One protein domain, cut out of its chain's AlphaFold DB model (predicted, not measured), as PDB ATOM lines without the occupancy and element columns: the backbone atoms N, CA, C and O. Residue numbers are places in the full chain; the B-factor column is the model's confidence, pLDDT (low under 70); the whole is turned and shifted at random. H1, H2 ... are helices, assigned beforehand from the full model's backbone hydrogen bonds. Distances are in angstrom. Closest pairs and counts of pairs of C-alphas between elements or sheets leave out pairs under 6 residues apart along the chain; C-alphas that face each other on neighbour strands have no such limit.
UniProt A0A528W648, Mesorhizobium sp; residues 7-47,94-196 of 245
ATOM      1  N   PRO A   7     327.172 258.948 281.279       90.88
ATOM      2  CA  PRO A   7     327.270 258.485 282.669       90.88
ATOM      3  C   PRO A   7     326.842 257.024 282.883       90.88
ATOM      4  O   PRO A   7     327.326 256.336 283.780       90.88
ATOM      5  N   ALA A   8     325.903 256.513 282.083       90.00
ATOM      6  CA  ALA A   8     325.516 255.100 282.139       90.00
ATOM      7  C   ALA A   8     326.569 254.192 281.483       90.00
ATOM      8  O   ALA A   8     326.798 253.076 281.955       90.00
ATOM      9  N   PHE A   9     327.204 254.681 280.416       93.31
ATOM     10  CA  PHE A   9     328.307 254.010 279.740       93.31
ATOM     11  C   PHE A   9     329.518 253.869 280.665       93.31
ATOM     12  O   PHE A   9     329.938 252.745 280.922       93.31
ATOM     13  N   LEU A  10     329.990 254.973 281.257       95.31
ATOM     14  CA  LEU A  10     331.140 254.987 282.169       95.31
ATOM     15  C   LEU A  10     330.942 254.074 283.380       95.31
ATOM     16  O   LEU A  10     331.839 253.314 283.721       95.31
ATOM     17  N   ARG A  11     329.751 254.087 283.998       94.44
ATOM     18  CA  ARG A  11     329.437 253.175 285.113       94.44
ATOM     19  C   ARG A  11     329.509 251.708 284.706       94.44
ATOM     20  O   ARG A  11     329.997 250.888 285.473       94.44
ATOM     21  N   THR A  12     329.007 251.378 283.516       93.81
ATOM     22  CA  THR A  12     329.038 249.997 283.017       93.81
ATOM     23  C   THR A  12     330.468 249.584 282.681       93.81
ATOM     24  O   THR A  12     330.886 248.521 283.115       93.81
ATOM     25  N   TYR A  13     331.216 250.437 281.975       95.06
ATOM     26  CA  TYR A  13     332.628 250.224 281.670       95.06
ATOM     27  C   TYR A  13     333.445 249.990 282.938       95.06
ATOM     28  O   TYR A  13     334.022 248.920 283.083       95.06
ATOM     29  N   LYS A  14     333.422 250.948 283.873       96.12
ATOM     30  CA  LYS A  14     334.227 250.895 285.094       96.12
ATOM     31  C   LYS A  14     333.930 249.631 285.893       96.12
ATOM     32  O   LYS A  14     334.841 248.908 286.247       96.12
ATOM     33  N   ARG A  15     332.648 249.297 286.069       94.50
ATOM     34  CA  ARG A  15     332.251 248.072 286.768       94.50
ATOM     35  C   ARG A  15     332.826 246.807 286.125       94.50
ATOM     36  O   ARG A  15     333.237 245.917 286.856       94.50
ATOM     37  N   GLN A  16     332.788 246.686 284.796       94.25
ATOM     38  CA  GLN A  16     333.333 245.492 284.138       94.25
ATOM     39  C   GLN A  16     334.857 245.483 284.168       94.25
ATOM     40  O   GLN A  16     335.439 244.433 284.400       94.25
ATOM     41  N   PHE A  17     335.486 246.641 283.978       96.50
ATOM     42  CA  PHE A  17     336.932 246.795 284.069       96.50
ATOM     43  C   PHE A  17     337.452 246.369 285.448       96.50
ATOM     44  O   PHE A  17     338.258 245.447 285.527       96.50
ATOM     45  N   ASP A  18     336.897 246.953 286.513       96.25
ATOM     46  CA  ASP A  18     337.247 246.637 287.901       96.25
ATOM     47  C   ASP A  18     337.015 245.143 288.184       96.25
ATOM     48  O   ASP A  18     337.892 244.463 288.705       96.25
ATOM     49  N   ARG A  19     335.879 244.583 287.740       95.00
ATOM     50  CA  ARG A  19     335.568 243.157 287.932       95.00
ATOM     51  C   ARG A  19     336.561 242.221 287.242       95.00
ATOM     52  O   ARG A  19     336.907 241.193 287.815       95.00
ATOM     53  N   MET A  20     336.983 242.533 286.018       96.62
ATOM     54  CA  MET A  20     337.981 241.720 285.318       96.62
ATOM     55  C   MET A  20     339.334 241.796 286.024       96.62
ATOM     56  O   MET A  20     339.964 240.762 286.212       96.62
ATOM     57  N   GLN A  21     339.757 242.989 286.458       97.56
ATOM     58  CA  GLN A  21     341.008 243.160 287.203       97.56
ATOM     59  C   GLN A  21     340.993 242.428 288.545       97.56
ATOM     60  O   GLN A  21     341.969 241.764 288.891       97.56
ATOM     61  N   ASP A  22     339.888 242.524 289.284       95.88
ATOM     62  CA  ASP A  22     339.722 241.814 290.546       95.88
ATOM     63  C   ASP A  22     339.809 240.304 290.340       95.88
ATOM     64  O   ASP A  22     340.549 239.647 291.067       95.88
ATOM     65  N   PHE A  23     339.141 239.770 289.313       95.31
ATOM     66  CA  PHE A  23     339.215 238.350 288.978       95.31
ATOM     67  C   PHE A  23     340.628 237.906 288.579       95.31
ATOM     68  O   PHE A  23     341.087 236.873 289.054       95.31
ATOM     69  N   ILE A  24     341.327 238.675 287.736       97.06
ATOM     70  CA  ILE A  24     342.709 238.369 287.330       97.06
ATOM     71  C   ILE A  24     343.598 238.274 288.572       97.06
ATOM     72  O   ILE A  24     344.201 237.235 288.825       97.06
ATOM     73  N   ARG A  25     343.581 239.311 289.419       96.75
ATOM     74  CA  ARG A  25     344.340 239.334 290.678       96.75
ATOM     75  C   ARG A  25     343.981 238.157 291.582       96.75
ATOM     76  O   ARG A  25     344.847 237.583 292.243       96.75
ATOM     77  N   GLU A  26     342.697 237.829 291.656       94.12
ATOM     78  CA  GLU A  26     342.196 236.740 292.476       94.12
ATOM     79  C   GLU A  26     342.738 235.379 292.018       94.12
ATOM     80  O   GLU A  26     343.178 234.572 292.849       94.12
ATOM     81  N   ALA A  27     342.698 235.149 290.709       95.00
ATOM     82  CA  ALA A  27     343.138 233.932 290.057       95.00
ATOM     83  C   ALA A  27     344.661 233.770 290.088       95.00
ATOM     84  O   ALA A  27     345.132 232.675 290.392       95.00
ATOM     85  N   ASP A  28     345.418 234.849 289.882       95.88
ATOM     86  CA  ASP A  28     346.879 234.846 290.004       95.88
ATOM     87  C   ASP A  28     347.307 234.503 291.433       95.88
ATOM     88  O   ASP A  28     348.200 233.684 291.650       95.88
ATOM     89  N   ALA A  29     346.624 235.063 292.437       95.19
ATOM     90  CA  ALA A  29     346.879 234.716 293.831       95.19
ATOM     91  C   ALA A  29     346.620 233.223 294.099       95.19
ATOM     92  O   ALA A  29     347.431 232.572 294.755       95.19
ATOM     93  N   ALA A  30     345.530 232.667 293.564       94.31
ATOM     94  CA  ALA A  30     345.222 231.243 293.681       94.31
ATOM     95  C   ALA A  30     346.294 230.367 293.002       94.31
ATOM     96  O   ALA A  30     346.755 229.383 293.586       94.31
ATOM     97  N   GLN A  31     346.738 230.745 291.802       95.12
ATOM     98  CA  GLN A  31     347.790 230.034 291.081       95.12
ATOM     99  C   GLN A  31     349.119 230.068 291.843       95.12
ATOM    100  O   GLN A  31     349.726 229.019 292.052       95.12
ATOM    101  N   HIS A  32     349.532 231.234 292.342       95.62
ATOM    102  CA  HIS A  32     350.752 231.360 293.137       95.62
ATOM    103  C   HIS A  32     350.716 230.535 294.427       95.62
ATOM    104  O   HIS A  32     351.730 229.940 294.798       95.62
ATOM    105  N   GLN A  33     349.568 230.458 295.108       95.12
ATOM    106  CA  GLN A  33     349.430 229.585 296.278       95.12
ATOM    107  C   GLN A  33     349.600 228.111 295.901       95.12
ATOM    108  O   GLN A  33     350.343 227.388 296.567       95.12
ATOM    109  N   LEU A  34     348.971 227.672 294.807       94.88
ATOM    110  CA  LEU A  34     349.103 226.298 294.332       94.88
ATOM    111  C   LEU A  34     350.557 225.968 293.960       94.88
ATOM    112  O   LEU A  34     351.088 224.953 294.408       94.88
ATOM    113  N   GLU A  35     351.220 226.838 293.198       95.12
ATOM    114  CA  GLU A  35     352.625 226.681 292.799       95.12
ATOM    115  C   GLU A  35     353.567 226.628 294.005       95.12
ATOM    116  O   GLU A  35     354.464 225.784 294.056       95.12
ATOM    117  N   SER A  36     353.343 227.490 295.003       96.00
ATOM    118  CA  SER A  36     354.130 227.506 296.238       96.00
ATOM    119  C   SER A  36     354.070 226.156 296.954       96.00
ATOM    120  O   SER A  36     355.107 225.602 297.326       96.00
ATOM    121  N   VAL A  37     352.870 225.581 297.076       96.06
ATOM    122  CA  VAL A  37     352.651 224.290 297.736       96.06
ATOM    123  C   VAL A  37     353.222 223.133 296.924       96.06
ATOM    124  O   VAL A  37     353.862 222.247 297.493       96.06
ATOM    125  N   VAL A  38     353.029 223.131 295.603       95.31
ATOM    126  CA  VAL A  38     353.589 222.106 294.708       95.31
ATOM    127  C   VAL A  38     355.115 222.100 294.804       95.31
ATOM    128  O   VAL A  38     355.709 221.043 295.016       95.31
ATOM    129  N   ASN A  39     355.754 223.270 294.735       95.12
ATOM    130  CA  ASN A  39     357.208 223.393 294.848       95.12
ATOM    131  C   ASN A  39     357.713 222.947 296.230       95.12
ATOM    132  O   ASN A  39     358.642 222.144 296.324       95.12
ATOM    133  N   ALA A  40     357.068 223.406 297.309       95.25
ATOM    134  CA  ALA A  40     357.402 222.990 298.669       95.25
ATOM    135  C   ALA A  40     357.305 221.461 298.831       95.25
ATOM    136  O   ALA A  40     358.220 220.821 299.355       95.25
ATOM    137  N   THR A  41     356.238 220.855 298.312       94.56
ATOM    138  CA  THR A  41     356.028 219.403 298.387       94.56
ATOM    139  C   THR A  41     357.078 218.646 297.581       94.56
ATOM    140  O   THR A  41     357.654 217.677 298.077       94.56
ATOM    141  N   GLY A  42     357.386 219.115 296.368       93.00
ATOM    142  CA  GLY A  42     358.389 218.512 295.492       93.00
ATOM    143  C   GLY A  42     359.788 218.452 296.114       93.00
ATOM    144  O   GLY A  42     360.525 217.500 295.869       93.00
ATOM    145  N   GLN A  43     360.137 219.405 296.980       92.88
ATOM    146  CA  GLN A  43     361.425 219.423 297.682       92.88
ATOM    147  C   GLN A  43     361.515 218.397 298.822       92.88
ATOM    148  O   GLN A  43     362.603 217.899 299.110       92.88
ATOM    149  N   ILE A  44     360.394 218.064 299.471       93.44
ATOM    150  CA  ILE A  44     360.384 217.152 300.629       93.44
ATOM    151  C   ILE A  44     360.037 215.708 300.257       93.44
ATOM    152  O   ILE A  44     360.435 214.778 300.959       93.44
ATOM    153  N   LEU A  45     359.333 215.499 299.141       90.94
ATOM    154  CA  LEU A  45     358.888 214.180 298.691       90.94
ATOM    155  C   LEU A  45     360.025 213.156 298.459       90.94
ATOM    156  O   LEU A  45     359.804 211.971 298.729       90.94
ATOM    157  N   PRO A  46     361.253 213.540 298.043       92.69
ATOM    158  CA  PRO A  46     362.369 212.599 297.931       92.69
ATOM    159  C   PRO A  46     362.765 211.937 299.261       92.69
ATOM    160  O   PRO A  46     363.288 210.818 299.262       92.69
ATOM    161  N   ASN A  47     362.491 212.578 300.404       93.44
ATOM    162  CA  ASN A  47     362.868 212.072 301.720       93.44
ATOM    163  C   ASN A  47     362.126 210.761 302.054       93.44
ATOM    164  O   ASN A  47     360.904 210.723 302.206       93.44
ATOM    165  N   LEU A  94     328.042 231.372 259.195       89.06
ATOM    166  CA  LEU A  94     327.221 232.490 259.652       89.06
ATOM    167  C   LEU A  94     325.745 232.224 259.375       89.06
ATOM    168  O   LEU A  94     325.368 231.886 258.255       89.06
ATOM    169  N   VAL A  95     324.895 232.498 260.360       89.50
ATOM    170  CA  VAL A  95     323.437 232.508 260.209       89.50
ATOM    171  C   VAL A  95     322.945 233.926 260.462       89.50
ATOM    172  O   VAL A  95     323.036 234.455 261.569       89.50
ATOM    173  N   GLY A  96     322.478 234.593 259.404       87.25
ATOM    174  CA  GLY A  96     321.998 235.975 259.493       87.25
ATOM    175  C   GLY A  96     323.035 236.947 260.073       87.25
ATOM    176  O   GLY A  96     322.672 237.826 260.856       87.25
ATOM    177  N   GLY A  97     324.320 236.762 259.743       91.62
ATOM    178  CA  GLY A  97     325.435 237.600 260.208       91.62
ATOM    179  C   GLY A  97     325.961 237.283 261.615       91.62
ATOM    180  O   GLY A  97     326.770 238.053 262.130       91.62
ATOM    181  N   ILE A  98     325.509 236.189 262.235       95.81
ATOM    182  CA  ILE A  98     325.985 235.707 263.539       95.81
ATOM    183  C   ILE A  98     326.752 234.396 263.356       95.81
ATOM    184  O   ILE A  98     326.279 233.517 262.638       95.81
ATOM    185  N   CYS A  99     327.914 234.271 263.995       94.88
ATOM    186  CA  CYS A  99     328.710 233.039 264.002       94.88
ATOM    187  C   CYS A  99     327.954 231.870 264.657       94.88
ATOM    188  O   CYS A  99     327.309 232.077 265.685       94.88
ATOM    189  N   LEU A 100     328.062 230.652 264.114       93.75
ATOM    190  CA  LEU A 100     327.474 229.460 264.743       93.75
ATOM    191  C   LEU A 100     327.981 229.252 266.175       93.75
ATOM    192  O   LEU A 100     327.157 229.128 267.071       93.75
ATOM    193  N   ASP A 101     329.287 229.392 266.421       92.50
ATOM    194  CA  ASP A 101     329.868 229.307 267.771       92.50
ATOM    195  C   ASP A 101     329.190 230.257 268.771       92.50
ATOM    196  O   ASP A 101     329.066 229.964 269.957       92.50
ATOM    197  N   VAL A 102     328.753 231.432 268.305       94.94
ATOM    198  CA  VAL A 102     328.029 232.396 269.140       94.94
ATOM    199  C   VAL A 102     326.624 231.901 269.450       94.94
ATOM    200  O   VAL A 102     326.155 232.099 270.567       94.94
ATOM    201  N   LEU A 103     325.941 231.294 268.482       93.81
ATOM    202  CA  LEU A 103     324.619 230.717 268.707       93.81
ATOM    203  C   LEU A 103     324.697 229.548 269.686       93.81
ATOM    204  O   LEU A 103     323.896 229.516 270.615       93.81
ATOM    205  N   ASP A 104     325.692 228.677 269.533       92.31
ATOM    206  CA  ASP A 104     325.921 227.537 270.420       92.31
ATOM    207  C   ASP A 104     326.216 228.009 271.847       92.31
ATOM    208  O   ASP A 104     325.531 227.616 272.789       92.31
ATOM    209  N   LEU A 105     327.144 228.962 272.008       92.38
ATOM    210  CA  LEU A 105     327.426 229.566 273.312       92.38
ATOM    211  C   LEU A 105     326.177 230.209 273.925       92.38
ATOM    212  O   LEU A 105     325.931 230.078 275.113       92.38
ATOM    213  N   LEU A 106     325.369 230.936 273.159       91.50
ATOM    214  CA  LEU A 106     324.186 231.594 273.720       91.50
ATOM    215  C   LEU A 106     323.012 230.636 273.963       91.50
ATOM    216  O   LEU A 106     322.112 230.998 274.723       91.50
ATOM    217  N   ASN A 107     323.013 229.445 273.362       89.56
ATOM    218  CA  ASN A 107     322.003 228.417 273.596       89.56
ATOM    219  C   ASN A 107     322.069 227.890 275.038       89.56
ATOM    220  O   ASN A 107     321.032 227.744 275.680       89.56
ATOM    221  N   ASP A 108     323.280 227.711 275.571       84.06
ATOM    222  CA  ASP A 108     323.490 227.174 276.920       84.06
ATOM    223  C   ASP A 108     323.235 228.211 278.030       84.06
ATOM    224  O   ASP A 108     322.786 227.865 279.124       84.06
ATOM    225  N   PHE A 109     323.496 229.496 277.760       81.44
ATOM    226  CA  PHE A 109     323.446 230.564 278.775       81.44
ATOM    227  C   PHE A 109     322.238 231.507 278.652       81.44
ATOM    228  O   PHE A 109     321.916 232.238 279.593       81.44
ATOM    229  N   GLY A 110     321.561 231.512 277.502       82.81
ATOM    230  CA  GLY A 110     320.474 232.435 277.186       82.81
ATOM    231  C   GLY A 110     320.940 233.868 276.890       82.81
ATOM    232  O   GLY A 110     321.964 234.357 277.373       82.81
ATOM    233  N   ALA A 111     320.161 234.592 276.079       86.69
ATOM    234  CA  ALA A 111     320.504 235.947 275.653       86.69
ATOM    235  C   ALA A 111     319.279 236.832 275.379       86.69
ATOM    236  O   ALA A 111     318.319 236.391 274.746       86.69
ATOM    237  N   PRO A 112     319.313 238.131 275.737       88.31
ATOM    238  CA  PRO A 112     318.308 239.073 275.260       88.31
ATOM    239  C   PRO A 112     318.409 239.249 273.736       88.31
ATOM    240  O   PRO A 112     319.440 239.704 273.251       88.31
ATOM    241  N   LEU A 113     317.323 239.029 272.984       90.06
ATOM    242  CA  LEU A 113     317.304 239.136 271.508       90.06
ATOM    243  C   LEU A 113     317.885 240.455 270.955       90.06
ATOM    244  O   LEU A 113     318.479 240.504 269.880       90.06
ATOM    245  N   LYS A 114     317.769 241.543 271.722       92.38
ATOM    246  CA  LYS A 114     318.320 242.864 271.384       92.38
ATOM    247  C   LYS A 114     319.851 242.924 271.273       92.38
ATOM    248  O   LYS A 114     320.362 243.961 270.862       92.38
ATOM    249  N   ILE A 115     320.590 241.875 271.650       93.88
ATOM    250  CA  ILE A 115     322.051 241.847 271.477       93.88
ATOM    251  C   ILE A 115     322.477 241.455 270.060       93.88
ATOM    252  O   ILE A 115     323.518 241.920 269.611       93.88
ATOM    253  N   PHE A 116     321.684 240.659 269.330       95.31
ATOM    254  CA  PHE A 116     322.086 240.153 268.011       95.31
ATOM    255  C   PHE A 116     322.338 241.262 266.981       95.31
ATOM    256  O   PHE A 116     323.353 241.194 266.292       95.31
ATOM    257  N   PRO A 117     321.519 242.332 266.884       95.62
ATOM    258  CA  PRO A 117     321.844 243.457 266.007       95.62
ATOM    259  C   PRO A 117     323.183 244.122 266.342       95.62
ATOM    260  O   PRO A 117     323.877 244.551 265.431       95.62
ATOM    261  N   LEU A 118     323.561 244.171 267.625       95.50
ATOM    262  CA  LEU A 118     324.844 244.733 268.049       95.50
ATOM    263  C   LEU A 118     326.013 243.818 267.678       95.50
ATOM    264  O   LEU A 118     327.043 244.307 267.239       95.50
ATOM    265  N   LEU A 119     325.856 242.500 267.823       96.94
ATOM    266  CA  LEU A 119     326.894 241.534 267.446       96.94
ATOM    267  C   LEU A 119     327.190 241.566 265.938       96.94
ATOM    268  O   LEU A 119     328.336 241.400 265.543       96.94
ATOM    269  N   ARG A 120     326.201 241.879 265.091       96.62
ATOM    270  CA  ARG A 120     326.416 242.069 263.641       96.62
ATOM    271  C   ARG A 120     327.280 243.290 263.295       96.62
ATOM    272  O   ARG A 120     327.772 243.375 262.173       96.62
ATOM    273  N   GLU A 121     327.483 244.226 264.230       96.06
ATOM    274  CA  GLU A 121     328.376 245.380 264.029       96.06
ATOM    275  C   GLU A 121     329.865 244.971 264.027       96.06
ATOM    276  O   GLU A 121     330.710 245.777 263.630       96.06
ATOM    277  N   VAL A 122     330.201 243.743 264.447       96.94
ATOM    278  CA  VAL A 122     331.582 243.248 264.559       96.94
ATOM    279  C   VAL A 122     331.825 241.954 263.786       96.94
ATOM    280  O   VAL A 122     330.912 241.157 263.548       96.94
ATOM    281  N   VAL A 123     333.094 241.732 263.440       96.38
ATOM    282  CA  VAL A 123     333.558 240.534 262.730       96.38
ATOM    283  C   VAL A 123     333.350 239.257 263.562       96.38
ATOM    284  O   VAL A 123     333.354 239.329 264.796       96.38
ATOM    285  N   PRO A 124     333.227 238.068 262.936       96.44
ATOM    286  CA  PRO A 124     332.859 236.830 263.635       96.44
ATOM    287  C   PRO A 124     333.752 236.471 264.831       96.44
ATOM    288  O   PRO A 124     333.238 236.126 265.892       96.44
ATOM    289  N   SER A 125     335.075 236.628 264.712       94.81
ATOM    290  CA  SER A 125     336.011 236.368 265.818       94.81
ATOM    291  C   SER A 125     335.739 237.259 267.034       94.81
ATOM    292  O   SER A 125     335.757 236.791 268.172       94.81
ATOM    293  N   ARG A 126     335.402 238.531 266.798       96.81
ATOM    294  CA  ARG A 126     335.045 239.481 267.855       96.81
ATOM    295  C   ARG A 126     333.672 239.182 268.457       96.81
ATOM    296  O   ARG A 126     333.491 239.408 269.650       96.81
ATOM    297  N   GLN A 127     332.723 238.650 267.682       97.38
ATOM    298  CA  GLN A 127     331.438 238.194 268.229       97.38
ATOM    299  C   GLN A 127     331.651 237.098 269.283       97.38
ATOM    300  O   GLN A 127     331.118 237.206 270.387       97.38
ATOM    301  N   VAL A 128     332.468 236.088 268.959       95.81
ATOM    302  CA  VAL A 128     332.806 234.985 269.874       95.81
ATOM    303  C   VAL A 128     333.483 235.520 271.135       95.81
ATOM    304  O   VAL A 128     333.074 235.179 272.243       95.81
ATOM    305  N   GLU A 129     334.474 236.401 270.986       95.81
ATOM    306  CA  GLU A 129     335.186 236.998 272.118       95.81
ATOM    307  C   GLU A 129     334.244 237.783 273.049       95.81
ATOM    308  O   GLU A 129     334.253 237.572 274.259       95.81
ATOM    309  N   ILE A 130     333.372 238.635 272.494       96.62
ATOM    310  CA  ILE A 130     332.382 239.410 273.261       96.62
ATOM    311  C   ILE A 130     331.447 238.491 274.054       96.62
ATOM    312  O   ILE A 130     331.118 238.783 275.205       96.62
ATOM    313  N   VAL A 131     331.007 237.391 273.447       95.94
ATOM    314  CA  VAL A 131     330.103 236.431 274.090       95.94
ATOM    315  C   VAL A 131     330.816 235.670 275.202       95.94
ATOM    316  O   VAL A 131     330.286 235.607 276.310       95.94
ATOM    317  N   ARG A 132     332.046 235.198 274.964       94.62
ATOM    318  CA  ARG A 132     332.880 234.568 275.999       94.62
ATOM    319  C   ARG A 132     333.129 235.506 277.177       94.62
ATOM    320  O   ARG A 132     332.964 235.085 278.317       94.62
ATOM    321  N   LEU A 133     333.440 236.780 276.916       95.19
ATOM    322  CA  LEU A 133     333.607 237.793 277.964       95.19
ATOM    323  C   LEU A 133     332.349 237.924 278.821       95.19
ATOM    324  O   LEU A 133     332.432 237.929 280.042       95.19
ATOM    325  N   MET A 134     331.173 238.015 278.203       93.75
ATOM    326  CA  MET A 134     329.919 238.148 278.948       93.75
ATOM    327  C   MET A 134     329.550 236.915 279.768       93.75
ATOM    328  O   MET A 134     329.002 237.070 280.859       93.75
ATOM    329  N   ILE A 135     329.807 235.722 279.229       92.38
ATOM    330  CA  ILE A 135     329.567 234.452 279.919       92.38
ATOM    331  C   ILE A 135     330.495 234.341 281.129       92.38
ATOM    332  O   ILE A 135     330.025 234.085 282.232       92.38
ATOM    333  N   ALA A 136     331.789 234.616 280.948       89.00
ATOM    334  CA  ALA A 136     332.756 234.611 282.041       89.00
ATOM    335  C   ALA A 136     332.428 235.688 283.098       89.00
ATOM    336  O   ALA A 136     332.501 235.431 284.297       89.00
ATOM    337  N   LEU A 137     331.928 236.855 282.672       85.81
ATOM    338  CA  LEU A 137     331.376 237.898 283.548       85.81
ATOM    339  C   LEU A 137     329.966 237.561 284.075       85.81
ATOM    340  O   LEU A 137     329.226 238.456 284.496       85.81
ATOM    341  N   ASP A 138     329.595 236.283 284.099       70.69
ATOM    342  CA  ASP A 138     328.445 235.685 284.782       70.69
ATOM    343  C   ASP A 138     327.058 236.087 284.245       70.69
ATOM    344  O   ASP A 138     326.070 235.488 284.652       70.69
ATOM    345  N   ARG A 139     326.922 237.060 283.316       78.94
ATOM    346  CA  ARG A 139     325.639 237.368 282.634       78.94
ATOM    347  C   ARG A 139     325.793 238.030 281.261       78.94
ATOM    348  O   ARG A 139     326.368 239.113 281.125       78.94
ATOM    349  N   VAL A 140     325.050 237.504 280.284       86.56
ATOM    350  CA  VAL A 140     324.829 238.130 278.969       86.56
ATOM    351  C   VAL A 140     323.878 239.325 279.090       86.56
ATOM    352  O   VAL A 140     322.655 239.196 279.166       86.56
ATOM    353  N   GLN A 141     324.439 240.537 279.114       90.06
ATOM    354  CA  GLN A 141     323.680 241.771 279.320       90.06
ATOM    355  C   GLN A 141     323.839 242.757 278.166       90.06
ATOM    356  O   GLN A 141     324.938 243.162 277.799       90.06
ATOM    357  N   PHE A 142     322.714 243.293 277.687       91.56
ATOM    358  CA  PHE A 142     322.699 244.302 276.620       91.56
ATOM    359  C   PHE A 142     323.553 245.543 276.915       91.56
ATOM    360  O   PHE A 142     324.181 246.087 276.012       91.56
ATOM    361  N   ARG A 143     323.591 246.012 278.171       90.88
ATOM    362  CA  ARG A 143     324.421 247.172 278.547       90.88
ATOM    363  C   ARG A 143     325.911 246.873 278.384       90.88
ATOM    364  O   ARG A 143     326.639 247.760 277.958       90.88
ATOM    365  N   VAL A 144     326.326 245.642 278.682       92.69
ATOM    366  CA  VAL A 144     327.714 245.188 278.561       92.69
ATOM    367  C   VAL A 144     328.097 245.058 277.091       92.69
ATOM    368  O   VAL A 144     329.056 245.704 276.685       92.69
ATOM    369  N   VAL A 145     327.289 244.380 276.259       94.75
ATOM    370  CA  VAL A 145     327.523 244.309 274.796       94.75
ATOM    371  C   VAL A 145     327.709 245.696 274.200       94.75
ATOM    372  O   VAL A 145     328.637 245.923 273.437       94.75
ATOM    373  N   ARG A 146     326.865 246.664 274.572       93.88
ATOM    374  CA  ARG A 146     326.992 248.035 274.063       93.88
ATOM    375  C   ARG A 146     328.335 248.679 274.390       93.88
ATOM    376  O   ARG A 146     328.841 249.417 273.552       93.88
ATOM    377  N   VAL A 147     328.876 248.439 275.584       94.88
ATOM    378  CA  VAL A 147     330.209 248.924 275.963       94.88
ATOM    379  C   VAL A 147     331.277 248.211 275.140       94.88
ATOM    380  O   VAL A 147     332.090 248.885 274.516       94.88
ATOM    381  N   LEU A 148     331.223 246.879 275.064       95.69
ATOM    382  CA  LEU A 148     332.204 246.072 274.334       95.69
ATOM    383  C   LEU A 148     332.254 246.423 272.836       95.69
ATOM    384  O   LEU A 148     333.337 246.558 272.276       95.69
ATOM    385  N   ILE A 149     331.099 246.643 272.197       95.56
ATOM    386  CA  ILE A 149     330.998 247.063 270.788       95.56
ATOM    387  C   ILE A 149     331.513 248.494 270.597       95.56
ATOM    388  O   ILE A 149     332.246 248.770 269.654       95.56
ATOM    389  N   ALA A 150     331.169 249.419 271.498       94.75
ATOM    390  CA  ALA A 150     331.633 250.803 271.408       94.75
ATOM    391  C   ALA A 150     333.150 250.954 271.586       94.75
ATOM    392  O   ALA A 150     333.723 251.915 271.079       94.75
ATOM    393  N   LEU A 151     333.762 250.022 272.316       95.88
ATOM    394  CA  LEU A 151     335.196 249.933 272.580       95.88
ATOM    395  C   LEU A 151     335.854 248.817 271.752       95.88
ATOM    396  O   LEU A 151     336.869 248.258 272.151       95.88
ATOM    397  N   THR A 152     335.254 248.452 270.616       96.00
ATOM    398  CA  THR A 152     335.872 247.543 269.647       96.00
ATOM    399  C   THR A 152     336.731 248.335 268.661       96.00
ATOM    400  O   THR A 152     336.332 249.399 268.173       96.00
ATOM    401  N   SER A 153     337.909 247.791 268.356       94.75
ATOM    402  CA  SER A 153     338.832 248.374 267.385       94.75
ATOM    403  C   SER A 153     338.239 248.414 265.978       94.75
ATOM    404  O   SER A 153     337.444 247.556 265.594       94.75
ATOM    405  N   ARG A 154     338.621 249.415 265.171       94.12
ATOM    406  CA  ARG A 154     338.055 249.588 263.816       94.12
ATOM    407  C   ARG A 154     338.279 248.374 262.913       94.12
ATOM    408  O   ARG A 154     337.412 248.072 262.105       94.12
ATOM    409  N   SER A 155     339.406 247.682 263.064       94.62
ATOM    410  CA  SER A 155     339.739 246.471 262.303       94.62
ATOM    411  C   SER A 155     338.836 245.279 262.630       94.62
ATOM    412  O   SER A 155     338.782 244.328 261.858       94.62
ATOM    413  N   GLN A 156     338.124 245.325 263.756       95.62
ATOM    414  CA  GLN A 156     337.203 244.284 264.204       95.62
ATOM    415  C   GLN A 156     335.726 244.664 263.993       95.62
ATOM    416  O   GLN A 156     334.836 243.915 264.402       95.62
ATOM    417  N   LEU A 157     335.443 245.809 263.361       96.31
ATOM    418  CA  LEU A 157     334.094 246.199 262.946       96.31
ATOM    419  C   LEU A 157     333.763 245.610 261.570       96.31
ATOM    420  O   LEU A 157     334.629 245.516 260.705       96.31
ATOM    421  N   THR A 158     332.489 245.292 261.341       95.44
ATOM    422  CA  THR A 158     331.992 244.896 260.010       95.44
ATOM    423  C   THR A 158     332.074 246.062 259.013       95.44
ATOM    424  O   THR A 158     332.328 245.847 257.832       95.44
ATOM    425  N   ASP A 159     331.908 247.300 259.494       94.25
ATOM    426  CA  ASP A 159     332.169 248.537 258.748       94.25
ATOM    427  C   ASP A 159     333.257 249.368 259.466       94.25
ATOM    428  O   ASP A 159     332.953 250.129 260.393       94.25
ATOM    429  N   PRO A 160     334.537 249.249 259.059       91.88
ATOM    430  CA  PRO A 160     335.646 250.004 259.652       91.88
ATOM    431  C   PRO A 160     335.555 251.524 259.452       91.88
ATOM    432  O   PRO A 160     336.166 252.287 260.214       91.88
ATOM    433  N   PHE A 161     334.804 251.979 258.443       91.75
ATOM    434  CA  PHE A 161     334.650 253.391 258.082       91.75
ATOM    435  C   PHE A 161     333.454 254.050 258.775       91.75
ATOM    436  O   PHE A 161     333.329 255.279 258.746       91.75
ATOM    437  N   ALA A 162     332.629 253.263 259.473       87.25
ATOM    438  CA  ALA A 162     331.518 253.759 260.267       87.25
ATOM    439  C   ALA A 162     331.952 254.900 261.205       87.25
ATOM    440  O   ALA A 162     333.033 254.907 261.821       87.25
ATOM    441  N   ARG A 163     331.073 255.899 261.336       86.56
ATOM    442  CA  ARG A 163     331.267 256.995 262.292       86.56
ATOM    443  C   ARG A 163     331.159 256.445 263.713       86.56
ATOM    444  O   ARG A 163     330.163 255.814 264.062       86.56
ATOM    445  N   ARG A 164     332.159 256.728 264.556       85.50
ATOM    446  CA  ARG A 164     332.127 256.319 265.967       85.50
ATOM    447  C   ARG A 164     330.975 257.003 266.704       85.50
ATOM    448  O   ARG A 164     330.725 258.197 266.534       85.50
ATOM    449  N   LYS A 165     330.297 256.226 267.550       86.94
ATOM    450  CA  LYS A 165     329.248 256.706 268.455       86.94
ATOM    451  C   LYS A 165     329.859 257.721 269.433       86.94
ATOM    452  O   LYS A 165     330.919 257.470 270.000       86.94
ATOM    453  N   GLN A 166     329.189 258.857 269.621       87.94
ATOM    454  CA  GLN A 166     329.584 259.885 270.588       87.94
ATOM    455  C   GLN A 166     328.783 259.730 271.882       87.94
ATOM    456  O   GLN A 166     327.590 259.408 271.853       87.94
ATOM    457  N   TYR A 167     329.441 259.976 273.011       91.00
ATOM    458  CA  TYR A 167     328.865 259.855 274.344       91.00
ATOM    459  C   TYR A 167     329.015 261.174 275.092       91.00
ATOM    460  O   TYR A 167     330.073 261.797 275.071       91.00
ATOM    461  N   GLU A 168     327.941 261.602 275.742       90.44
ATOM    462  CA  GLU A 168     327.897 262.870 276.465       90.44
ATOM    463  C   GLU A 168     328.937 262.882 277.594       90.44
ATOM    464  O   GLU A 168     328.957 261.973 278.423       90.44
ATOM    465  N   GLY A 169     329.809 263.892 277.622       89.88
ATOM    466  CA  GLY A 169     330.848 264.017 278.648       89.88
ATOM    467  C   GLY A 169     332.018 263.031 278.524       89.88
ATOM    468  O   GLY A 169     332.784 262.908 279.472       89.88
ATOM    469  N   ILE A 170     332.169 262.335 277.389       94.06
ATOM    470  CA  ILE A 170     333.328 261.472 277.107       94.06
ATOM    471  C   ILE A 170     334.049 262.015 275.876       94.06
ATOM    472  O   ILE A 170     333.477 262.067 274.783       94.06
ATOM    473  N   SER A 171     335.310 262.416 276.038       93.88
ATOM    474  CA  SER A 171     336.105 262.906 274.911       93.88
ATOM    475  C   SER A 171     336.521 261.756 273.976       93.88
ATOM    476  O   SER A 171     336.629 260.604 274.408       93.88
ATOM    477  N   PRO A 172     336.814 262.034 272.690       91.75
ATOM    478  CA  PRO A 172     337.339 261.018 271.777       91.75
ATOM    479  C   PRO A 172     338.650 260.382 272.260       91.75
ATOM    480  O   PRO A 172     338.838 259.181 272.086       91.75
ATOM    481  N   SER A 173     339.531 261.167 272.892       94.50
ATOM    482  CA  SER A 173     340.791 260.672 273.458       94.50
ATOM    483  C   SER A 173     340.560 259.754 274.658       94.50
ATOM    484  O   SER A 173     341.190 258.706 274.747       94.50
ATOM    485  N   GLN A 174     339.610 260.093 275.535       95.56
ATOM    486  CA  GLN A 174     339.225 259.236 276.654       95.56
ATOM    487  C   GLN A 174     338.630 257.916 276.155       95.56
ATOM    488  O   GLN A 174     338.996 256.857 276.650       95.56
ATOM    489  N   LEU A 175     337.759 257.956 275.142       94.75
ATOM    490  CA  LEU A 175     337.174 256.747 274.560       94.75
ATOM    491  C   LEU A 175     338.244 255.842 273.922       94.75
ATOM    492  O   LEU A 175     338.165 254.626 274.068       94.75
ATOM    493  N   ALA A 176     339.254 256.418 273.263       94.50
ATOM    494  CA  ALA A 176     340.380 255.670 272.697       94.50
ATOM    495  C   ALA A 176     341.300 255.050 273.770       94.50
ATOM    496  O   ALA A 176     341.779 253.927 273.598       94.50
ATOM    497  N   ALA A 177     341.517 255.745 274.892       96.94
ATOM    498  CA  ALA A 177     342.228 255.176 276.037       96.94
ATOM    499  C   ALA A 177     341.455 253.980 276.618       96.94
ATOM    500  O   ALA A 177     342.005 252.891 276.743       96.94
ATOM    501  N   MET A 178     340.145 254.145 276.836       97.38
ATOM    502  CA  MET A 178     339.265 253.078 277.323       97.38
ATOM    503  C   MET A 178     339.216 251.861 276.388       97.38
ATOM    504  O   MET A 178     339.083 250.737 276.857       97.38
ATOM    505  N   GLU A 179     339.292 252.067 275.073       96.50
ATOM    506  CA  GLU A 179     339.375 250.983 274.084       96.50
ATOM    507  C   GLU A 179     340.656 250.165 274.257       96.50
ATOM    508  O   GLU A 179     340.590 248.939 274.336       96.50
ATOM    509  N   THR A 180     341.803 250.839 274.373       97.19
ATOM    510  CA  THR A 180     343.105 250.193 274.601       97.19
ATOM    511  C   THR A 180     343.119 249.423 275.923       97.19
ATOM    512  O   THR A 180     343.493 248.248 275.954       97.19
ATOM    513  N   ASP A 181     342.659 250.061 276.999       97.88
ATOM    514  CA  ASP A 181     342.607 249.469 278.336       97.88
ATOM    515  C   ASP A 181     341.699 248.237 278.358       97.88
ATOM    516  O   ASP A 181     342.097 247.176 278.847       97.88
ATOM    517  N   LEU A 182     340.496 248.352 277.776       95.94
ATOM    518  CA  LEU A 182     339.545 247.251 277.702       95.94
ATOM    519  C   LEU A 182     340.106 246.080 276.895       95.94
ATOM    520  O   LEU A 182     339.934 244.935 277.307       95.94
ATOM    521  N   ALA A 183     340.745 246.345 275.755       95.69
ATOM    522  CA  ALA A 183     341.310 245.300 274.908       95.69
ATOM    523  C   ALA A 183     342.366 244.483 275.664       95.69
ATOM    524  O   ALA A 183     342.314 243.253 275.650       95.69
ATOM    525  N   LYS A 184     343.268 245.162 276.387       97.06
ATOM    526  CA  LYS A 184     344.297 244.508 277.200       97.06
ATOM    527  C   LYS A 184     343.681 243.627 278.288       97.06
ATOM    528  O   LYS A 184     343.952 242.429 278.329       97.06
ATOM    529  N   VAL A 185     342.830 244.206 279.138       97.69
ATOM    530  CA  VAL A 185     342.266 243.477 280.284       97.69
ATOM    531  C   VAL A 185     341.325 242.352 279.841       97.69
ATOM    532  O   VAL A 185     341.281 241.314 280.484       97.69
ATOM    533  N   SER A 186     340.603 242.512 278.725       95.94
ATOM    534  CA  SER A 186     339.702 241.472 278.204       95.94
ATOM    535  C   SER A 186     340.476 240.234 277.757       95.94
ATOM    536  O   SER A 186     340.049 239.110 278.016       95.94
ATOM    537  N   HIS A 187     341.620 240.439 277.099       95.69
ATOM    538  CA  HIS A 187     342.479 239.348 276.654       95.69
ATOM    539  C   HIS A 187     343.063 238.574 277.842       95.69
ATOM    540  O   HIS A 187     342.959 237.349 277.897       95.69
ATOM    541  N   GLU A 188     343.617 239.297 278.814       97.12
ATOM    542  CA  GLU A 188     344.169 238.728 280.046       97.12
ATOM    543  C   GLU A 188     343.099 237.982 280.850       97.12
ATOM    544  O   GLU A 188     343.287 236.827 281.222       97.12
ATOM    545  N   TYR A 189     341.925 238.592 281.014       96.56
ATOM    546  CA  TYR A 189     340.797 237.999 281.718       96.56
ATOM    547  C   TYR A 189     340.345 236.675 281.095       96.56
ATOM    548  O   TYR A 189     340.174 235.698 281.817       96.56
ATOM    549  N   LEU A 190     340.181 236.602 279.767       95.69
ATOM    550  CA  LEU A 190     339.810 235.347 279.100       95.69
ATOM    551  C   LEU A 190     340.904 234.279 279.207       95.69
ATOM    552  O   LEU A 190     340.579 233.101 279.365       95.69
ATOM    553  N   SER A 191     342.176 234.682 279.131       95.56
ATOM    554  CA  SER A 191     343.314 233.778 279.314       95.56
ATOM    555  C   SER A 191     343.265 233.132 280.701       95.56
ATOM    556  O   SER A 191     343.206 231.909 280.820       95.56
ATOM    557  N   VAL A 192     343.161 233.953 281.745       95.62
ATOM    558  CA  VAL A 192     343.107 233.511 283.143       95.62
ATOM    559  C   VAL A 192     341.830 232.716 283.437       95.62
ATOM    560  O   VAL A 192     341.880 231.667 284.076       95.62
ATOM    561  N   ALA A 193     340.676 233.150 282.926       93.56
ATOM    562  CA  ALA A 193     339.406 232.450 283.124       93.56
ATOM    563  C   ALA A 193     339.422 231.021 282.556       93.56
ATOM    564  O   ALA A 193     338.759 230.141 283.106       93.56
ATOM    565  N   SER A 194     340.197 230.772 281.494       93.00
ATOM    566  CA  SER A 194     340.297 229.445 280.875       93.00
ATOM    567  C   SER A 194     340.977 228.395 281.764       93.00
ATOM    568  O   SER A 194     340.660 227.210 281.659       93.00
ATOM    569  N   THR A 195     341.869 228.812 282.668       92.94
ATOM    570  CA  THR A 195     342.632 227.917 283.557       92.94
ATOM    571  C   THR A 195     342.174 227.984 285.011       92.94
ATOM    572  O   THR A 195     342.347 227.015 285.752       92.94
ATOM    573  N   HIS A 196     341.535 229.084 285.421       93.00
ATOM    574  CA  HIS A 196     341.162 229.336 286.812       93.00
ATOM    575  C   HIS A 196     340.323 228.210 287.435       93.00
ATOM    576  O   HIS A 196     340.585 227.805 288.567       93.00
TER     577      HIS A 196
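AT A GLANCE: This is residues 7 to 47 and 94 to 196 of the 245 residues of a protein of Mesorhizobium sp (UniProt A0A528W648). Four shorter helices, H2 to H5, cluster beside long H1 and H6; residues 32 to 47 stick out as an arm. The printed part, 144 residues with six named helices and no named strand, is all helix. It is loose, radius of gyration of the C-alphas 18.4 A, spanning 67 by 36 by 24 A.

IN THESE COORDINATES: H1, residues 7 to 44, 55.9 A long, begins at C-alpha 7 (327.270, 258.485, 282.669). H2 is residues 100 to 109, H3 113 to 119, H4 124 to 136, H5 142 to 150. H6, residues 172 to 196, 35.3 A long, ends at C-alpha 196 (341.162, 229.336, 286.812).

HOW THE PARTS SIT: H4 and H5 form a hairpin. H2 touches H4, closest C-alphas Val 102 and Val 128, 5.5 A. H1 touches H6 with residues 17 to 31 alone, closest C-alphas Met 20 and Tyr 189, 5.9 A. H3 has 1 of 3 O i to N i+4 pairs within hydrogen-bond range and 3 of 4 O i to N i+3 pairs.

THE WHOLE: Residues 48 to 93 are cut out; C-alphas 47 and 94 are 58.8 A apart. The H5 to H6 link is long. No printed residue is under 70 in pLDDT.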